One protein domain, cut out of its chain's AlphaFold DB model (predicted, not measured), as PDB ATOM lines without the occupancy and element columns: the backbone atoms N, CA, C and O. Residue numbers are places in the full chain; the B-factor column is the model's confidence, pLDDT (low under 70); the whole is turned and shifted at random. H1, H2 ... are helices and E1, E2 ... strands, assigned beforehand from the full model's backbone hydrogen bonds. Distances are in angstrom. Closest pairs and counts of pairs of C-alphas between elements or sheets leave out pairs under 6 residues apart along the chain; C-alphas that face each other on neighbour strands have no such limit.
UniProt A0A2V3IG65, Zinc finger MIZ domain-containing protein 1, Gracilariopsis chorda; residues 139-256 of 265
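What this domain is: This is residues 139 to 256 of the 265 residues of the protein "Zinc finger MIZ domain-containing protein 1" of Gracilariopsis chorda (UniProt A0A2V3IG65). One long helix, H1, runs along one side; the two-stranded sheet E1 E2 sits beside it, E2 nearer, with short H3 by its first turns and H2 standing crosswise over its second half. Long loops complete the body. The printed part has 118 residues, under half of them in named elements, with three named helices and two named strands in the order H1 H2 E1 H3 E2 along the chain; the strands are antiparallel, and the class is mostly helix, as helices hold 43 and strands 7 of the 50 residues in named elements. The whole is compact, with radius of gyration of the C-alphas 15.2 A and spans 43 by 31 by 24 A.

Where its parts are: H1, residues 139 to 162, begins at C-alpha (-38.092, -28.597, 36.287) and is 34.8 A long. H2, residues 172 to 184, is 18.5 A long. E1 is residues 211 to 214, H3 225 to 230, and E2 253 to 255, ending at C-alpha (-31.119, -16.652, 42.972).

How they stand to each other: Between E1 and E2, N 213 and O 254 are within hydrogen-bond range, 3.0 A. The closest C-alphas of H1 and E2, Ser 149 and Val 254, are 4.6 A apart. H1 touches H3 with residues 141 to 142 alone, closest C-alphas Thr 142 and Leu 225, 7.7 A. H2 is close to H1 but not clearly touching, closest C-alphas Ala 172 and Trp 153, 7.5 A, about perpendicular at 74 degrees. In H1, H2 and H3 every O i to N i+4 pair is within range.

The domain as a whole: The printed part has no cut. The links H2 to E1 and H3 to E2 are long. Residues 186 to 187 and 232 to 237 have pLDDT under 70.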
ATOM      1  N   GLU A 139     -37.595 -29.803  36.950       87.31
ATOM      2  CA  GLU A 139     -38.092 -28.597  36.287       87.31
ATOM      3  C   GLU A 139     -39.021 -27.796  37.202       87.31
ATOM      4  O   GLU A 139     -38.791 -26.614  37.438       87.31
ATOM      5  N   THR A 140     -40.005 -28.446  37.824       85.88
ATOM      6  CA  THR A 140     -40.950 -27.771  38.724       85.88
ATOM      7  C   THR A 140     -40.276 -27.203  39.967       85.88
ATOM      8  O   THR A 140     -40.576 -26.080  40.373       85.88
ATOM      9  N   MET A 141     -39.334 -27.938  40.566       87.25
ATOM     10  CA  MET A 141     -38.541 -27.405  41.677       87.25
ATOM     11  C   MET A 141     -37.726 -26.188  41.240       87.25
ATOM     12  O   MET A 141     -37.694 -25.196  41.965       87.25
ATOM     13  N   THR A 142     -37.123 -26.243  40.054       90.38
ATOM     14  CA  THR A 142     -36.345 -25.143  39.478       90.38
ATOM     15  C   THR A 142     -37.222 -23.911  39.273       90.38
ATOM     16  O   THR A 142     -36.935 -22.869  39.863       90.38
ATOM     17  N   SER A 143     -38.342 -24.030  38.555       89.19
ATOM     18  CA  SER A 143     -39.286 -22.926  38.329       89.19
ATOM     19  C   SER A 143     -39.777 -22.306  39.634       89.19
ATOM     20  O   SER A 143     -39.793 -21.085  39.761       89.19
ATOM     21  N   SER A 144     -40.060 -23.125  40.656       87.69
ATOM     22  CA  SER A 144     -40.472 -22.614  41.969       87.69
ATOM     23  C   SER A 144     -39.410 -21.729  42.633       87.69
ATOM     24  O   SER A 144     -39.749 -20.771  43.328       87.69
ATOM     25  N   VAL A 145     -38.121 -22.016  42.412       91.88
ATOM     26  CA  VAL A 145     -37.016 -21.187  42.911       91.88
ATOM     27  C   VAL A 145     -36.927 -19.889  42.115       91.88
ATOM     28  O   VAL A 145     -36.749 -18.836  42.727       91.88
ATOM     29  N   PHE A 146     -37.087 -19.930  40.790       92.19
ATOM     30  CA  PHE A 146     -37.104 -18.724  39.951       92.19
ATOM     31  C   PHE A 146     -38.245 -17.778  40.349       92.19
ATOM     32  O   PHE A 146     -37.986 -16.620  40.675       92.19
ATOM     33  N   GLU A 147     -39.475 -18.280  40.445       90.44
ATOM     34  CA  GLU A 147     -40.648 -17.500  40.871       90.44
ATOM     35  C   GLU A 147     -40.472 -16.935  42.290       90.44
ATOM     36  O   GLU A 147     -40.725 -15.756  42.557       90.44
ATOM     37  N   ALA A 148     -39.977 -17.755  43.226       89.88
ATOM     38  CA  ALA A 148     -39.707 -17.313  44.592       89.88
ATOM     39  C   ALA A 148     -38.598 -16.250  44.664       89.88
ATOM     40  O   ALA A 148     -38.620 -15.418  45.577       89.88
ATOM     41  N   SER A 149     -37.638 -16.288  43.735       92.44
ATOM     42  CA  SER A 149     -36.551 -15.312  43.618       92.44
ATOM     43  C   SER A 149     -37.060 -13.985  43.080       92.44
ATOM     44  O   SER A 149     -36.788 -12.953  43.688       92.44
ATOM     45  N   GLU A 150     -37.830 -14.011  41.993       91.44
ATOM     46  CA  GLU A 150     -38.440 -12.816  41.408       91.44
ATOM     47  C   GLU A 150     -39.311 -12.097  42.438       91.44
ATOM     48  O   GLU A 150     -39.108 -10.913  42.716       91.44
ATOM     49  N   LYS A 151     -40.209 -12.839  43.098       92.06
ATOM     50  CA  LYS A 151     -41.042 -12.292  44.168       92.06
ATOM     51  C   LYS A 151     -40.200 -11.669  45.283       92.06
ATOM     52  O   LYS A 151     -40.450 -10.538  45.681       92.06
ATOM     53  N   TYR A 152     -39.189 -12.388  45.774       91.50
ATOM     54  CA  TYR A 152     -38.327 -11.898  46.851       91.50
ATOM     55  C   TYR A 152     -37.630 -10.583  46.490       91.50
ATOM     56  O   TYR A 152     -37.612  -9.657  47.302       91.50
ATOM     57  N   TRP A 153     -37.063 -10.486  45.287       89.38
ATOM     58  CA  TRP A 153     -36.344  -9.289  44.859       89.38
ATOM     59  C   TRP A 153     -37.276  -8.112  44.574       89.38
ATOM     60  O   TRP A 153     -36.890  -6.977  44.853       89.38
ATOM     61  N   ASN A 154     -38.496  -8.365  44.096       91.62
ATOM     62  CA  ASN A 154     -39.524  -7.336  43.941       91.62
ATOM     63  C   ASN A 154     -39.983  -6.788  45.300       91.62
ATOM     64  O   ASN A 154     -39.961  -5.573  45.501       91.62
ATOM     65  N   ASP A 155     -40.293  -7.667  46.257       92.25
ATOM     66  CA  ASP A 155     -40.679  -7.281  47.621       92.25
ATOM     67  C   ASP A 155     -39.547  -6.496  48.314       92.25
ATOM     68  O   ASP A 155     -39.771  -5.451  48.938       92.25
ATOM     69  N   TYR A 156     -38.301  -6.965  48.175       89.25
ATOM     70  CA  TYR A 156     -37.128  -6.287  48.724       89.25
ATOM     71  C   TYR A 156     -36.916  -4.911  48.084       89.25
ATOM     72  O   TYR A 156     -36.739  -3.932  48.808       89.25
ATOM     73  N   ARG A 157     -36.986  -4.810  46.750       90.94
ATOM     74  CA  ARG A 157     -36.872  -3.542  46.013       90.94
ATOM     75  C   ARG A 157     -37.899  -2.531  46.509       90.94
ATOM     76  O   ARG A 157     -37.525  -1.413  46.846       90.94
ATOM     77  N   GLN A 158     -39.164  -2.934  46.588       93.12
ATOM     78  CA  GLN A 158     -40.248  -2.071  47.049       93.12
ATOM     79  C   GLN A 158     -39.974  -1.549  48.467       93.12
ATOM     80  O   GLN A 158     -39.998  -0.341  48.696       93.12
ATOM     81  N   THR A 159     -39.579  -2.441  49.380       92.00
ATOM     82  CA  THR A 159     -39.229  -2.083  50.765       92.00
ATOM     83  C   THR A 159     -38.070  -1.079  50.839       92.00
ATOM     84  O   THR A 159     -38.057  -0.199  51.695       92.00
ATOM     85  N   GLN A 160     -37.056  -1.216  49.979       89.69
ATOM     86  CA  GLN A 160     -35.904  -0.309  49.960       89.69
ATOM     87  C   GLN A 160     -36.249   1.053  49.333       89.69
ATOM     88  O   GLN A 160     -35.757   2.077  49.799       89.69
ATOM     89  N   ILE A 161     -37.121   1.091  48.319       92.19
ATOM     90  CA  ILE A 161     -37.625   2.348  47.740       92.19
ATOM     91  C   ILE A 161     -38.418   3.135  48.788       92.19
ATOM     92  O   ILE A 161     -38.202   4.332  48.946       92.19
ATOM     93  N   GLU A 162     -39.291   2.466  49.543       93.75
ATOM     94  CA  GLU A 162     -40.088   3.092  50.611       93.75
ATOM     95  C   GLU A 162     -39.222   3.686  51.728       93.75
ATOM     96  O   GLU A 162     -39.575   4.707  52.310       93.75
ATOM     97  N   LYS A 163     -38.057   3.087  51.994       91.62
ATOM     98  CA  LYS A 163     -37.064   3.612  52.941       91.62
ATOM     99  C   LYS A 163     -36.213   4.755  52.382       91.62
ATOM    100  O   LYS A 163     -35.432   5.335  53.129       91.62
ATOM    101  N   GLY A 164     -36.325   5.065  51.088       91.06
ATOM    102  CA  GLY A 164     -35.445   6.018  50.404       91.06
ATOM    103  C   GLY A 164     -34.016   5.501  50.201       91.06
ATOM    104  O   GLY A 164     -33.112   6.277  49.912       91.06
ATOM    105  N   ASP A 165     -33.804   4.191  50.356       86.94
ATOM    106  CA  ASP A 165     -32.490   3.549  50.319       86.94
ATOM    107  C   ASP A 165     -31.966   3.327  48.892       86.94
ATOM    108  O   ASP A 165     -30.750   3.228  48.687       86.94
ATOM    109  N   ILE A 166     -32.877   3.177  47.926       89.88
ATOM    110  CA  ILE A 166     -32.598   2.952  46.502       89.88
ATOM    111  C   ILE A 166     -33.644   3.660  45.628       89.88
ATOM    112  O   ILE A 166     -34.716   4.039  46.099       89.88
ATOM    113  N   THR A 167     -33.372   3.763  44.327       91.19
ATOM    114  CA  THR A 167     -34.330   4.249  43.318       91.19
ATOM    115  C   THR A 167     -34.937   3.097  42.513       91.19
ATOM    116  O   THR A 167     -34.429   1.972  42.520       91.19
ATOM    117  N   LYS A 168     -36.007   3.377  41.753       87.94
ATOM    118  CA  LYS A 168     -36.628   2.397  40.841       87.94
ATOM    119  C   LYS A 168     -35.642   1.833  39.812       87.94
ATOM    120  O   LYS A 168     -35.745   0.654  39.482       87.94
ATOM    121  N   ASP A 169     -34.658   2.629  39.401       89.00
ATOM    122  CA  ASP A 169     -33.663   2.284  38.377       89.00
ATOM    123  C   ASP A 169     -32.480   1.467  38.925       89.00
ATOM    124  O   ASP A 169     -31.619   1.013  38.171       89.00
ATOM    125  N   THR A 170     -32.416   1.253  40.243       88.00
ATOM    126  CA  THR A 170     -31.321   0.498  40.867       88.00
ATOM    127  C   THR A 170     -31.337  -0.958  40.384       88.00
ATOM    128  O   THR A 170     -32.349  -1.657  40.483       88.00
ATOM    129  N   SER A 171     -30.219  -1.449  39.847       88.06
ATOM    130  CA  SER A 171     -30.138  -2.816  39.318       88.06
ATOM    131  C   SER A 171     -30.183  -3.866  40.437       88.06
ATOM    132  O   SER A 171     -29.794  -3.601  41.573       88.06
ATOM    133  N   ALA A 172     -30.624  -5.090  40.125       85.31
ATOM    134  CA  ALA A 172     -30.630  -6.188  41.099       85.31
ATOM    135  C   ALA A 172     -29.222  -6.496  41.647       85.31
ATOM    136  O   ALA A 172     -29.070  -6.799  42.831       85.31
ATOM    137  N   PHE A 173     -28.195  -6.344  40.804       87.44
ATOM    138  CA  PHE A 173     -26.794  -6.460  41.197       87.44
ATOM    139  C   PHE A 173     -26.410  -5.416  42.252       87.44
ATOM    140  O   PHE A 173     -25.890  -5.783  43.304       87.44
ATOM    141  N   GLU A 174     -26.705  -4.132  42.014       87.44
ATOM    142  CA  GLU A 174     -26.372  -3.060  42.964       87.44
ATOM    143  C   GLU A 174     -27.134  -3.219  44.286       87.44
ATOM    144  O   GLU A 174     -26.554  -3.039  45.357       87.44
ATOM    145  N   MET A 175     -28.397  -3.659  44.244       86.69
ATOM    146  CA  MET A 175     -29.154  -3.981  45.460       86.69
ATOM    147  C   MET A 175     -28.487  -5.103  46.270       86.69
ATOM    148  O   MET A 175     -28.286  -4.967  47.478       86.69
ATOM    149  N   ALA A 176     -28.121  -6.212  45.618       86.12
ATOM    150  CA  ALA A 176     -27.470  -7.333  46.294       86.12
ATOM    151  C   ALA A 176     -26.082  -6.956  46.825       86.12
ATOM    152  O   ALA A 176     -25.733  -7.328  47.947       86.12
ATOM    153  N   LYS A 177     -25.316  -6.173  46.060       85.31
ATOM    154  CA  LYS A 177     -24.023  -5.622  46.472       85.31
ATOM    155  C   LYS A 177     -24.168  -4.741  47.712       85.31
ATOM    156  O   LYS A 177     -23.421  -4.949  48.662       85.31
ATOM    157  N   LYS A 178     -25.150  -3.831  47.761       82.00
ATOM    158  CA  LYS A 178     -25.432  -3.005  48.953       82.00
ATOM    159  C   LYS A 178     -25.723  -3.878  50.179       82.00
ATOM    160  O   LYS A 178     -25.133  -3.655  51.232       82.00
ATOM    161  N   GLY A 179     -26.559  -4.909  50.030       82.56
ATOM    162  CA  GLY A 179     -26.867  -5.849  51.115       82.56
ATOM    163  C   GLY A 179     -25.653  -6.648  51.604       82.56
ATOM    164  O   GLY A 179     -25.493  -6.849  52.806       82.56
ATOM    165  N   ILE A 180     -24.768  -7.070  50.692       84.12
ATOM    166  CA  ILE A 180     -23.499  -7.723  51.049       84.12
ATOM    167  C   ILE A 180     -22.594  -6.747  51.802       84.12
ATOM    168  O   ILE A 180     -22.095  -7.103  52.861       84.12
ATOM    169  N   MET A 181     -22.413  -5.524  51.301       81.75
ATOM    170  CA  MET A 181     -21.578  -4.522  51.969       81.75
ATOM    171  C   MET A 181     -22.094  -4.223  53.376       81.75
ATOM    172  O   MET A 181     -21.313  -4.244  54.316       81.75
ATOM    173  N   GLN A 182     -23.408  -4.058  53.552       80.25
ATOM    174  CA  GLN A 182     -24.006  -3.854  54.872       80.25
ATOM    175  C   GLN A 182     -23.800  -5.049  55.812       80.25
ATOM    176  O   GLN A 182     -23.599  -4.855  57.004       80.25
ATOM    177  N   PHE A 183     -23.840  -6.280  55.294       81.12
ATOM    178  CA  PHE A 183     -23.529  -7.479  56.076       81.12
ATOM    179  C   PHE A 183     -22.054  -7.538  56.511       81.12
ATOM    180  O   PHE A 183     -21.749  -8.158  57.526       81.12
ATOM    181  N   LEU A 184     -21.151  -6.929  55.742       80.38
ATOM    182  CA  LEU A 184     -19.711  -6.941  56.005       80.38
ATOM    183  C   LEU A 184     -19.217  -5.760  56.825       80.38
ATOM    184  O   LEU A 184     -18.135  -5.850  57.400       80.38
ATOM    185  N   THR A 185     -19.983  -4.678  56.878       75.75
ATOM    186  CA  THR A 185     -19.692  -3.550  57.755       75.75
ATOM    187  C   THR A 185     -20.108  -3.901  59.180       75.75
ATOM    188  O   THR A 185     -21.294  -4.049  59.474       75.75
ATOM    189  N   ASP A 186     -19.128  -4.027  60.068       65.81
ATOM    190  CA  ASP A 186     -19.350  -4.223  61.500       65.81
ATOM    191  C   ASP A 186     -19.702  -2.875  62.167       65.81
ATOM    192  O   ASP A 186     -19.004  -1.883  61.916       65.81
ATOM    193  N   PRO A 187     -20.739  -2.800  63.025       68.56
ATOM    194  CA  PRO A 187     -21.000  -1.626  63.861       68.56
ATOM    195  C   PRO A 187     -19.805  -1.186  64.723       68.56
ATOM    196  O   PRO A 187     -19.692  -0.003  65.031       68.56
ATOM    197  N   GLU A 188     -18.900  -2.106  65.070       77.38
ATOM    198  CA  GLU A 188     -17.744  -1.870  65.952       77.38
ATOM    199  C   GLU A 188     -16.508  -1.296  65.218       77.38
ATOM    200  O   GLU A 188     -15.394  -1.301  65.742       77.38
ATOM    201  N   GLY A 189     -16.672  -0.794  63.986       72.81
ATOM    202  CA  GLY A 189     -15.615  -0.079  63.256       72.81
ATOM    203  C   GLY A 189     -14.660  -0.957  62.437       72.81
ATOM    204  O   GLY A 189     -13.644  -0.463  61.942       72.81
ATOM    205  N   LEU A 190     -14.976  -2.241  62.240       76.06
ATOM    206  CA  LEU A 190     -14.256  -3.110  61.306       76.06
ATOM    207  C   LEU A 190     -14.704  -2.844  59.859       76.06
ATOM    208  O   LEU A 190     -15.853  -3.076  59.481       76.06
ATOM    209  N   PHE A 191     -13.759  -2.391  59.030       72.38
ATOM    210  CA  PHE A 191     -13.954  -2.177  57.596       72.38
ATOM    211  C   PHE A 191     -13.378  -3.339  56.781       72.38
ATOM    212  O   PHE A 191     -12.165  -3.553  56.738       72.38
ATOM    213  N   VAL A 192     -14.242  -4.069  56.075       76.88
ATOM    214  CA  VAL A 192     -13.817  -5.097  55.116       76.88
ATOM    215  C   VAL A 192     -13.464  -4.426  53.787       76.88
ATOM    216  O   VAL A 192     -14.344  -3.976  53.058       76.88
ATOM    217  N   SER A 193     -12.170  -4.362  53.456       77.88
ATOM    218  CA  SER A 193     -11.684  -3.739  52.212       77.88
ATOM    219  C   SER A 193     -11.934  -4.593  50.967       77.88
ATOM    220  O   SER A 193     -12.187  -4.066  49.886       77.88
ATOM    221  N   SER A 194     -11.856  -5.919  51.098       81.00
ATOM    222  CA  SER A 194     -12.121  -6.865  50.013       81.00
ATOM    223  C   SER A 194     -12.496  -8.242  50.556       81.00
ATOM    224  O   SER A 194     -12.120  -8.618  51.666       81.00
ATOM    225  N   MET A 195     -13.217  -9.019  49.748       83.12
ATOM    226  CA  MET A 195     -13.517 -10.420  50.023       83.12
ATOM    227  C   MET A 195     -13.354 -11.238  48.748       83.12
ATOM    228  O   MET A 195     -13.800 -10.836  47.676       83.12
ATOM    229  N   LYS A 196     -12.753 -12.421  48.880       86.00
ATOM    230  CA  LYS A 196     -12.738 -13.428  47.819       86.00
ATOM    231  C   LYS A 196     -13.924 -14.371  47.998       86.00
ATOM    232  O   LYS A 196     -14.105 -14.931  49.077       86.00
ATOM    233  N   VAL A 197     -14.695 -14.566  46.935       86.81
ATOM    234  CA  VAL A 197     -15.819 -15.511  46.888       86.81
ATOM    235  C   VAL A 197     -15.526 -16.547  45.808       86.81
ATOM    236  O   VAL A 197     -15.056 -16.197  44.725       86.81
ATOM    237  N   SER A 198     -15.768 -17.825  46.098       88.56
ATOM    238  CA  SER A 198     -15.559 -18.891  45.118       88.56
ATOM    239  C   SER A 198     -16.700 -18.911  44.104       88.56
ATOM    240  O   SER A 198     -17.870 -18.964  44.483       88.56
ATOM    241  N   LEU A 199     -16.359 -18.960  42.817       89.19
ATOM    242  CA  LEU A 199     -17.313 -19.212  41.728       89.19
ATOM    243  C   LEU A 199     -17.530 -20.713  41.470       89.19
ATOM    244  O   LEU A 199     -18.348 -21.092  40.634       89.19
ATOM    245  N   ARG A 200     -16.817 -21.582  42.200       89.44
ATOM    246  CA  ARG A 200     -17.034 -23.032  42.200       89.44
ATOM    247  C   ARG A 200     -17.975 -23.441  43.329       89.44
ATOM    248  O   ARG A 200     -17.824 -22.971  44.459       89.44
ATOM    249  N   GLY A 201     -18.917 -24.328  43.024       82.88
ATOM    250  CA  GLY A 201     -19.891 -24.870  43.964       82.88
ATOM    251  C   GLY A 201     -19.289 -25.937  44.877       82.88
ATOM    252  O   GLY A 201     -18.464 -26.740  44.454       82.88
ATOM    253  N   LEU A 202     -19.741 -25.981  46.132       81.69
ATOM    254  CA  LEU A 202     -19.209 -26.898  47.153       81.69
ATOM    255  C   LEU A 202     -19.610 -28.369  46.956       81.69
ATOM    256  O   LEU A 202     -18.977 -29.245  47.533       81.69
ATOM    257  N   LEU A 203     -20.658 -28.644  46.173       83.69
ATOM    258  CA  LEU A 203     -21.192 -30.001  45.993       83.69
ATOM    259  C   LEU A 203     -20.527 -30.752  44.839       83.69
ATOM    260  O   LEU A 203     -20.093 -31.883  45.015       83.69
ATOM    261  N   ALA A 204     -20.433 -30.117  43.670       83.25
ATOM    262  CA  ALA A 204     -19.860 -30.726  42.469       83.25
ATOM    263  C   ALA A 204     -18.422 -30.271  42.179       83.25
ATOM    264  O   ALA A 204     -17.785 -30.800  41.275       83.25
ATOM    265  N   LEU A 205     -17.904 -29.274  42.913       83.75
ATOM    266  CA  LEU A 205     -16.611 -28.620  42.649       83.75
ATOM    267  C   LEU A 205     -16.488 -28.029  41.226       83.75
ATOM    268  O   LEU A 205     -15.395 -27.666  40.788       83.75
ATOM    269  N   THR A 206     -17.616 -27.877  40.528       87.31
ATOM    270  CA  THR A 206     -17.748 -27.237  39.216       87.31
ATOM    271  C   THR A 206     -18.135 -25.770  39.356       87.31
ATOM    272  O   THR A 206     -18.535 -25.314  40.427       87.31
ATOM    273  N   TRP A 207     -18.042 -25.021  38.259       90.06
ATOM    274  CA  TRP A 207     -18.563 -23.659  38.181       90.06
ATOM    275  C   TRP A 207     -20.057 -23.601  38.512       90.06
ATOM    276  O   TRP A 207     -20.819 -24.489  38.123       90.06
ATOM    277  N   ILE A 208     -20.446 -22.558  39.244       91.50
ATOM    278  CA  ILE A 208     -21.840 -22.251  39.562       91.50
ATOM    279  C   ILE A 208     -22.493 -21.647  38.318       91.50
ATOM    280  O   ILE A 208     -22.032 -20.617  37.832       91.50
ATOM    281  N   LYS A 209     -23.557 -22.278  37.816       91.12
ATOM    282  CA  LYS A 209     -24.361 -21.777  36.692       91.12
ATOM    283  C   LYS A 209     -25.538 -20.959  37.198       91.12
ATOM    284  O   LYS A 209     -25.747 -19.837  36.749       91.12
ATOM    285  N   THR A 210     -26.251 -21.502  38.182       93.19
ATOM    286  CA  THR A 210     -27.426 -20.862  38.780       93.19
ATOM    287  C   THR A 210     -27.138 -20.596  40.257       93.19
ATOM    288  O   THR A 210     -27.326 -21.490  41.088       93.19
ATOM    289  N   PRO A 211     -26.621 -19.401  40.612       93.69
ATOM    290  CA  PRO A 211     -26.170 -19.111  41.966       93.69
ATOM    291  C   PRO A 211     -27.355 -18.931  42.905       93.69
ATOM    292  O   PRO A 211     -28.087 -17.951  42.808       93.69
ATOM    293  N   VAL A 212     -27.507 -19.835  43.867       93.06
ATOM    294  CA  VAL A 212     -28.559 -19.759  44.882       93.06
ATOM    295  C   VAL A 212     -27.998 -19.684  46.296       93.06
ATOM    296  O   VAL A 212     -26.936 -20.225  46.621       93.06
ATOM    297  N   LYS A 213     -28.749 -19.006  47.166       91.19
ATOM    298  CA  LYS A 213     -28.567 -19.010  48.622       91.19
ATOM    299  C   LYS A 213     -29.913 -18.855  49.322       91.19
ATOM    300  O   LYS A 213     -30.921 -18.535  48.711       91.19
ATOM    301  N   GLY A 214     -29.943 -19.061  50.630       90.12
ATOM    302  CA  GLY A 214     -31.145 -18.895  51.435       90.12
ATOM    303  C   GLY A 214     -31.432 -17.428  51.742       90.12
ATOM    304  O   GLY A 214     -30.517 -16.656  52.046       90.12
ATOM    305  N   LYS A 215     -32.723 -17.080  51.763       87.00
ATOM    306  CA  LYS A 215     -33.256 -15.723  52.016       87.00
ATOM    307  C   LYS A 215     -32.717 -15.036  53.278       87.00
ATOM    308  O   LYS A 215     -32.720 -13.817  53.364       87.00
ATOM    309  N   ARG A 216     -32.309 -15.813  54.290       83.19
ATOM    310  CA  ARG A 216     -31.913 -15.327  55.629       83.19
ATOM    311  C   ARG A 216     -30.541 -15.833  56.085       83.19
ATOM    312  O   ARG A 216     -30.259 -15.868  57.283       83.19
ATOM    313  N   TRP A 217     -29.705 -16.321  55.170       86.94
ATOM    314  CA  TRP A 217     -28.397 -16.859  55.549       86.94
ATOM    315  C   TRP A 217     -27.304 -15.792  55.547       86.94
ATOM    316  O   TRP A 217     -27.130 -15.044  54.583       86.94
ATOM    317  N   GLN A 218     -26.541 -15.797  56.640       85.38
ATOM    318  CA  GLN A 218     -25.429 -14.895  56.944       85.38
ATOM    319  C   GLN A 218     -24.114 -15.420  56.347       85.38
ATOM    320  O   GLN A 218     -23.147 -15.679  57.051       85.38
ATOM    321  N   HIS A 219     -24.107 -15.660  55.038       89.00
ATOM    322  CA  HIS A 219     -22.889 -15.919  54.269       89.00
ATOM    323  C   HIS A 219     -23.054 -15.381  52.846       89.00
ATOM    324  O   HIS A 219     -24.175 -15.299  52.334       89.00
ATOM    325  N   VAL A 220     -21.944 -15.028  52.198       89.56
ATOM    326  CA  VAL A 220     -21.943 -14.509  50.817       89.56
ATOM    327  C   VAL A 220     -21.887 -15.641  49.785       89.56
ATOM    328  O   VAL A 220     -22.544 -15.559  48.753       89.56
ATOM    329  N   GLN A 221     -21.171 -16.729  50.089       91.88
ATOM    330  CA  GLN A 221     -20.977 -17.866  49.181       91.88
ATOM    331  C   GLN A 221     -22.315 -18.457  48.706       91.88
ATOM    332  O   GLN A 221     -23.150 -18.827  49.532       91.88
ATOM    333  N   CYS A 222     -22.501 -18.583  47.392       93.12
ATOM    334  CA  CYS A 222     -23.627 -19.317  46.811       93.12
ATOM    335  C   CYS A 222     -23.223 -20.753  46.470       93.12
ATOM    336  O   CYS A 222     -22.044 -21.122  46.499       93.12
ATOM    337  N   PHE A 223     -24.214 -21.559  46.122       92.25
ATOM    338  CA  PHE A 223     -24.029 -22.860  45.492       92.25
ATOM    339  C   PHE A 223     -24.905 -22.950  44.249       92.25
ATOM    340  O   PHE A 223     -25.756 -22.097  44.013       92.25
ATOM    341  N   ASP A 224     -24.649 -23.966  43.442       92.50
ATOM    342  CA  ASP A 224     -25.355 -24.184  42.193       92.50
ATOM    343  C   ASP A 224     -26.697 -24.891  42.425       92.50
ATOM    344  O   ASP A 224     -26.754 -25.874  43.172       92.50
ATOM    345  N   LEU A 225     -27.762 -24.366  41.812       92.38
ATOM    346  CA  LEU A 225     -29.118 -24.876  41.992       92.38
ATOM    347  C   LEU A 225     -29.267 -26.309  41.483       92.38
ATOM    348  O   LEU A 225     -29.766 -27.143  42.234       92.38
ATOM    349  N   ASP A 226     -28.810 -26.601  40.266       91.06
ATOM    350  CA  ASP A 226     -28.984 -27.920  39.644       91.06
ATOM    351  C   ASP A 226     -28.251 -28.982  40.463       91.06
ATOM    352  O   ASP A 226     -28.848 -29.949  40.936       91.06
ATOM    353  N   ASN A 227     -26.979 -28.728  40.788       89.69
ATOM    354  CA  ASN A 227     -26.207 -29.630  41.642       89.69
ATOM    355  C   ASN A 227     -26.867 -29.842  43.015       89.69
ATOM    356  O   ASN A 227     -26.825 -30.943  43.563       89.69
ATOM    357  N   TYR A 228     -27.491 -28.807  43.587       89.38
ATOM    358  CA  TYR A 228     -28.225 -28.921  44.847       89.38
ATOM    359  C   TYR A 228     -29.528 -29.726  44.706       89.38
ATOM    360  O   TYR A 228     -29.851 -30.541  45.578       89.38
ATOM    361  N   LEU A 229     -30.263 -29.525  43.610       86.81
ATOM    362  CA  LEU A 229     -31.505 -30.220  43.272       86.81
ATOM    363  C   LEU A 229     -31.299 -31.627  42.711       86.81
ATOM    364  O   LEU A 229     -32.283 -32.368  42.619       86.81
ATOM    365  N   GLU A 230     -30.067 -32.030  42.425       83.75
ATOM    366  CA  GLU A 230     -29.688 -33.394  42.055       83.75
ATOM    367  C   GLU A 230     -28.978 -34.136  43.191       83.75
ATOM    368  O   GLU A 230     -29.072 -35.360  43.265       83.75
ATOM    369  N   TYR A 231     -28.377 -33.426  44.156       75.69
ATOM    370  CA  TYR A 231     -27.543 -34.033  45.195       75.69
ATOM    371  C   TYR A 231     -28.265 -35.175  45.947       75.69
ATOM    372  O   TYR A 231     -29.236 -34.920  46.674       75.69
ATOM    373  N   PRO A 232     -27.807 -36.435  45.811       54.22
ATOM    374  CA  PRO A 232     -28.463 -37.608  46.398       54.22
ATOM    375  C   PRO A 232     -28.249 -37.698  47.914       54.22
ATOM    376  O   PRO A 232     -29.031 -38.326  48.623       54.22
ATOM    377  N   GLY A 233     -27.221 -37.017  48.433       53.16
ATOM    378  CA  GLY A 233     -26.942 -36.877  49.860       53.16
ATOM    379  C   GLY A 233     -27.768 -35.795  50.553       53.16
ATOM    380  O   GLY A 233     -27.440 -35.443  51.688       53.16
ATOM    381  N   ARG A 234     -28.813 -35.254  49.898       57.28
ATOM    382  CA  ARG A 234     -29.856 -34.464  50.558       57.28
ATOM    383  C   ARG A 234     -30.415 -35.321  51.679       57.28
ATOM    384  O   ARG A 234     -31.300 -36.151  51.492       57.28
ATOM    385  N   SER A 235     -29.856 -35.148  52.872       50.22
ATOM    386  CA  SER A 235     -30.465 -35.663  54.080       50.22
ATOM    387  C   SER A 235     -31.925 -35.199  54.074       50.22
ATOM    388  O   SER A 235     -32.270 -34.178  53.471       50.22
ATOM    389  N   SER A 236     -32.800 -35.917  54.769       53.31
ATOM    390  CA  SER A 236     -34.220 -35.580  54.941       53.31
ATOM    391  C   SER A 236     -34.501 -34.170  55.506       53.31
ATOM    392  O   SER A 236     -35.648 -33.861  55.824       53.31
ATOM    393  N   LYS A 237     -33.475 -33.324  55.661       58.78
ATOM    394  CA  LYS A 237     -33.492 -32.017  56.301       58.78
ATOM    395  C   LYS A 237     -33.209 -30.831  55.379       58.78
ATOM    396  O   LYS A 237     -33.357 -29.729  55.880       58.78
ATOM    397  N   PHE A 238     -32.869 -31.012  54.092       73.81
ATOM    398  CA  PHE A 238     -32.497 -29.896  53.195       73.81
ATOM    399  C   PHE A 238     -31.532 -28.919  53.898       73.81
ATOM    400  O   PHE A 238     -31.927 -27.863  54.398       73.81
ATOM    401  N   GLU A 239     -30.262 -29.306  53.999       83.75
ATOM    402  CA  GLU A 239     -29.236 -28.523  54.690       83.75
ATOM    403  C   GLU A 239     -28.448 -27.654  53.703       83.75
ATOM    404  O   GLU A 239     -28.125 -28.082  52.595       83.75
ATOM    405  N   CYS A 240     -28.129 -26.420  54.102       87.06
ATOM    406  CA  CYS A 240     -27.288 -25.541  53.293       87.06
ATOM    407  C   CYS A 240     -25.861 -26.112  53.194       87.06
ATOM    408  O   CYS A 240     -25.242 -26.295  54.241       87.06
ATOM    409  N   PRO A 241     -25.277 -26.293  51.996       88.06
ATOM    410  CA  PRO A 241     -23.925 -26.841  51.846       88.06
ATOM    411  C   PRO A 241     -22.813 -25.903  52.345       88.06
ATOM    412  O   PRO A 241     -21.670 -26.325  52.465       88.06
ATOM    413  N   VAL A 242     -23.127 -24.632  52.622       89.62
ATOM    414  CA  VAL A 242     -22.160 -23.649  53.139       89.62
ATOM    415  C   VAL A 242     -22.176 -23.598  54.667       89.62
ATOM    416  O   VAL A 242     -21.129 -23.611  55.300       89.62
ATOM    417  N   CYS A 243     -23.366 -23.505  55.272       88.31
ATOM    418  CA  CYS A 243     -23.516 -23.250  56.710       88.31
ATOM    419  C   CYS A 243     -24.253 -24.357  57.478       88.31
ATOM    420  O   CYS A 243     -24.535 -24.186  58.662       88.31
ATOM    421  N   ASN A 244     -24.604 -25.464  56.817       85.81
ATOM    422  CA  ASN A 244     -25.289 -26.635  57.382       85.81
ATOM    423  C   ASN A 244     -26.624 -26.331  58.092       85.81
ATOM    424  O   ASN A 244     -27.121 -27.135  58.881       85.81
ATOM    425  N   LYS A 245     -27.248 -25.174  57.814       82.69
ATOM    426  CA  LYS A 245     -28.566 -24.824  58.367       82.69
ATOM    427  C   LYS A 245     -29.664 -25.695  57.730       82.69
ATOM    428  O   LYS A 245     -29.716 -25.749  56.502       82.69
ATOM    429  N   PRO A 246     -30.591 -26.288  58.512       73.25
ATOM    430  CA  PRO A 246     -31.610 -27.242  58.039       73.25
ATOM    431  C   PRO A 246     -32.833 -26.575  57.375       73.25
ATOM    432  O   PRO A 246     -33.952 -27.071  57.457       73.25
ATOM    433  N   THR A 247     -32.654 -25.388  56.793       73.50
ATOM    434  CA  THR A 247     -33.738 -24.567  56.223       73.50
ATOM    435  C   THR A 247     -33.560 -24.322  54.727       73.50
ATOM    436  O   THR A 247     -34.100 -23.358  54.189       73.50
ATOM    437  N   ALA A 248     -32.811 -25.183  54.035       80.25
ATOM    438  CA  ALA A 248     -32.464 -25.042  52.622       80.25
ATOM    439  C   ALA A 248     -33.486 -25.689  51.673       80.25
ATOM    440  O   ALA A 248     -33.130 -26.172  50.600       80.25
ATOM    441  N   GLN A 249     -34.761 -25.742  52.058       82.56
ATOM    442  CA  GLN A 249     -35.811 -26.205  51.146       82.56
ATOM    443  C   GLN A 249     -35.863 -25.295  49.905       82.56
ATOM    444  O   GLN A 249     -35.615 -24.098  50.059       82.56
ATOM    445  N   PRO A 250     -36.213 -25.803  48.705       84.62
ATOM    446  CA  PRO A 250     -36.239 -24.998  47.479       84.62
ATOM    447  C   PRO A 250     -37.006 -23.672  47.624       84.62
ATOM    448  O   PRO A 250     -36.498 -22.621  47.257       84.62
ATOM    449  N   SER A 251     -38.152 -23.679  48.309       80.94
ATOM    450  CA  SER A 251     -38.965 -22.480  48.590       80.94
ATOM    451  C   SER A 251     -38.261 -21.385  49.417       80.94
ATOM    452  O   SER A 251     -38.694 -20.225  49.441       80.94
ATOM    453  N   MET A 252     -37.179 -21.733  50.115       85.81
ATOM    454  CA  MET A 252     -36.365 -20.831  50.933       85.81
ATOM    455  C   MET A 252     -35.122 -20.313  50.204       85.81
ATOM    456  O   MET A 252     -34.436 -19.434  50.738       85.81
ATOM    457  N   LEU A 253     -34.836 -20.842  49.013       91.75
ATOM    458  CA  LEU A 253     -33.739 -20.400  48.164       91.75
ATOM    459  C   LEU A 253     -34.147 -19.171  47.350       91.75
ATOM    460  O   LEU A 253     -35.324 -18.951  47.063       91.75
ATOM    461  N   VAL A 254     -33.147 -18.367  47.016       92.62
ATOM    462  CA  VAL A 254     -33.228 -17.249  46.081       92.62
ATOM    463  C   VAL A 254     -31.993 -17.244  45.197       92.62
ATOM    464  O   VAL A 254     -30.886 -17.525  45.669       92.62
ATOM    465  N   ILE A 255     -32.188 -16.902  43.930       93.81
ATOM    466  CA  ILE A 255     -31.119 -16.652  42.972       93.81
ATOM    467  C   ILE A 255     -30.418 -15.355  43.369       93.81
ATOM    468  O   ILE A 255     -31.061 -14.350  43.687       93.81
ATOM    469  N   SER A 256     -29.089 -15.401  43.425       91.50
ATOM    470  CA  SER A 256     -28.254 -14.269  43.799       91.50
ATOM    471  C   SER A 256     -27.798 -13.500  42.555       91.50
ATOM    472  O   SER A 256     -26.931 -13.992  41.829       91.50
TER     473      SER A 256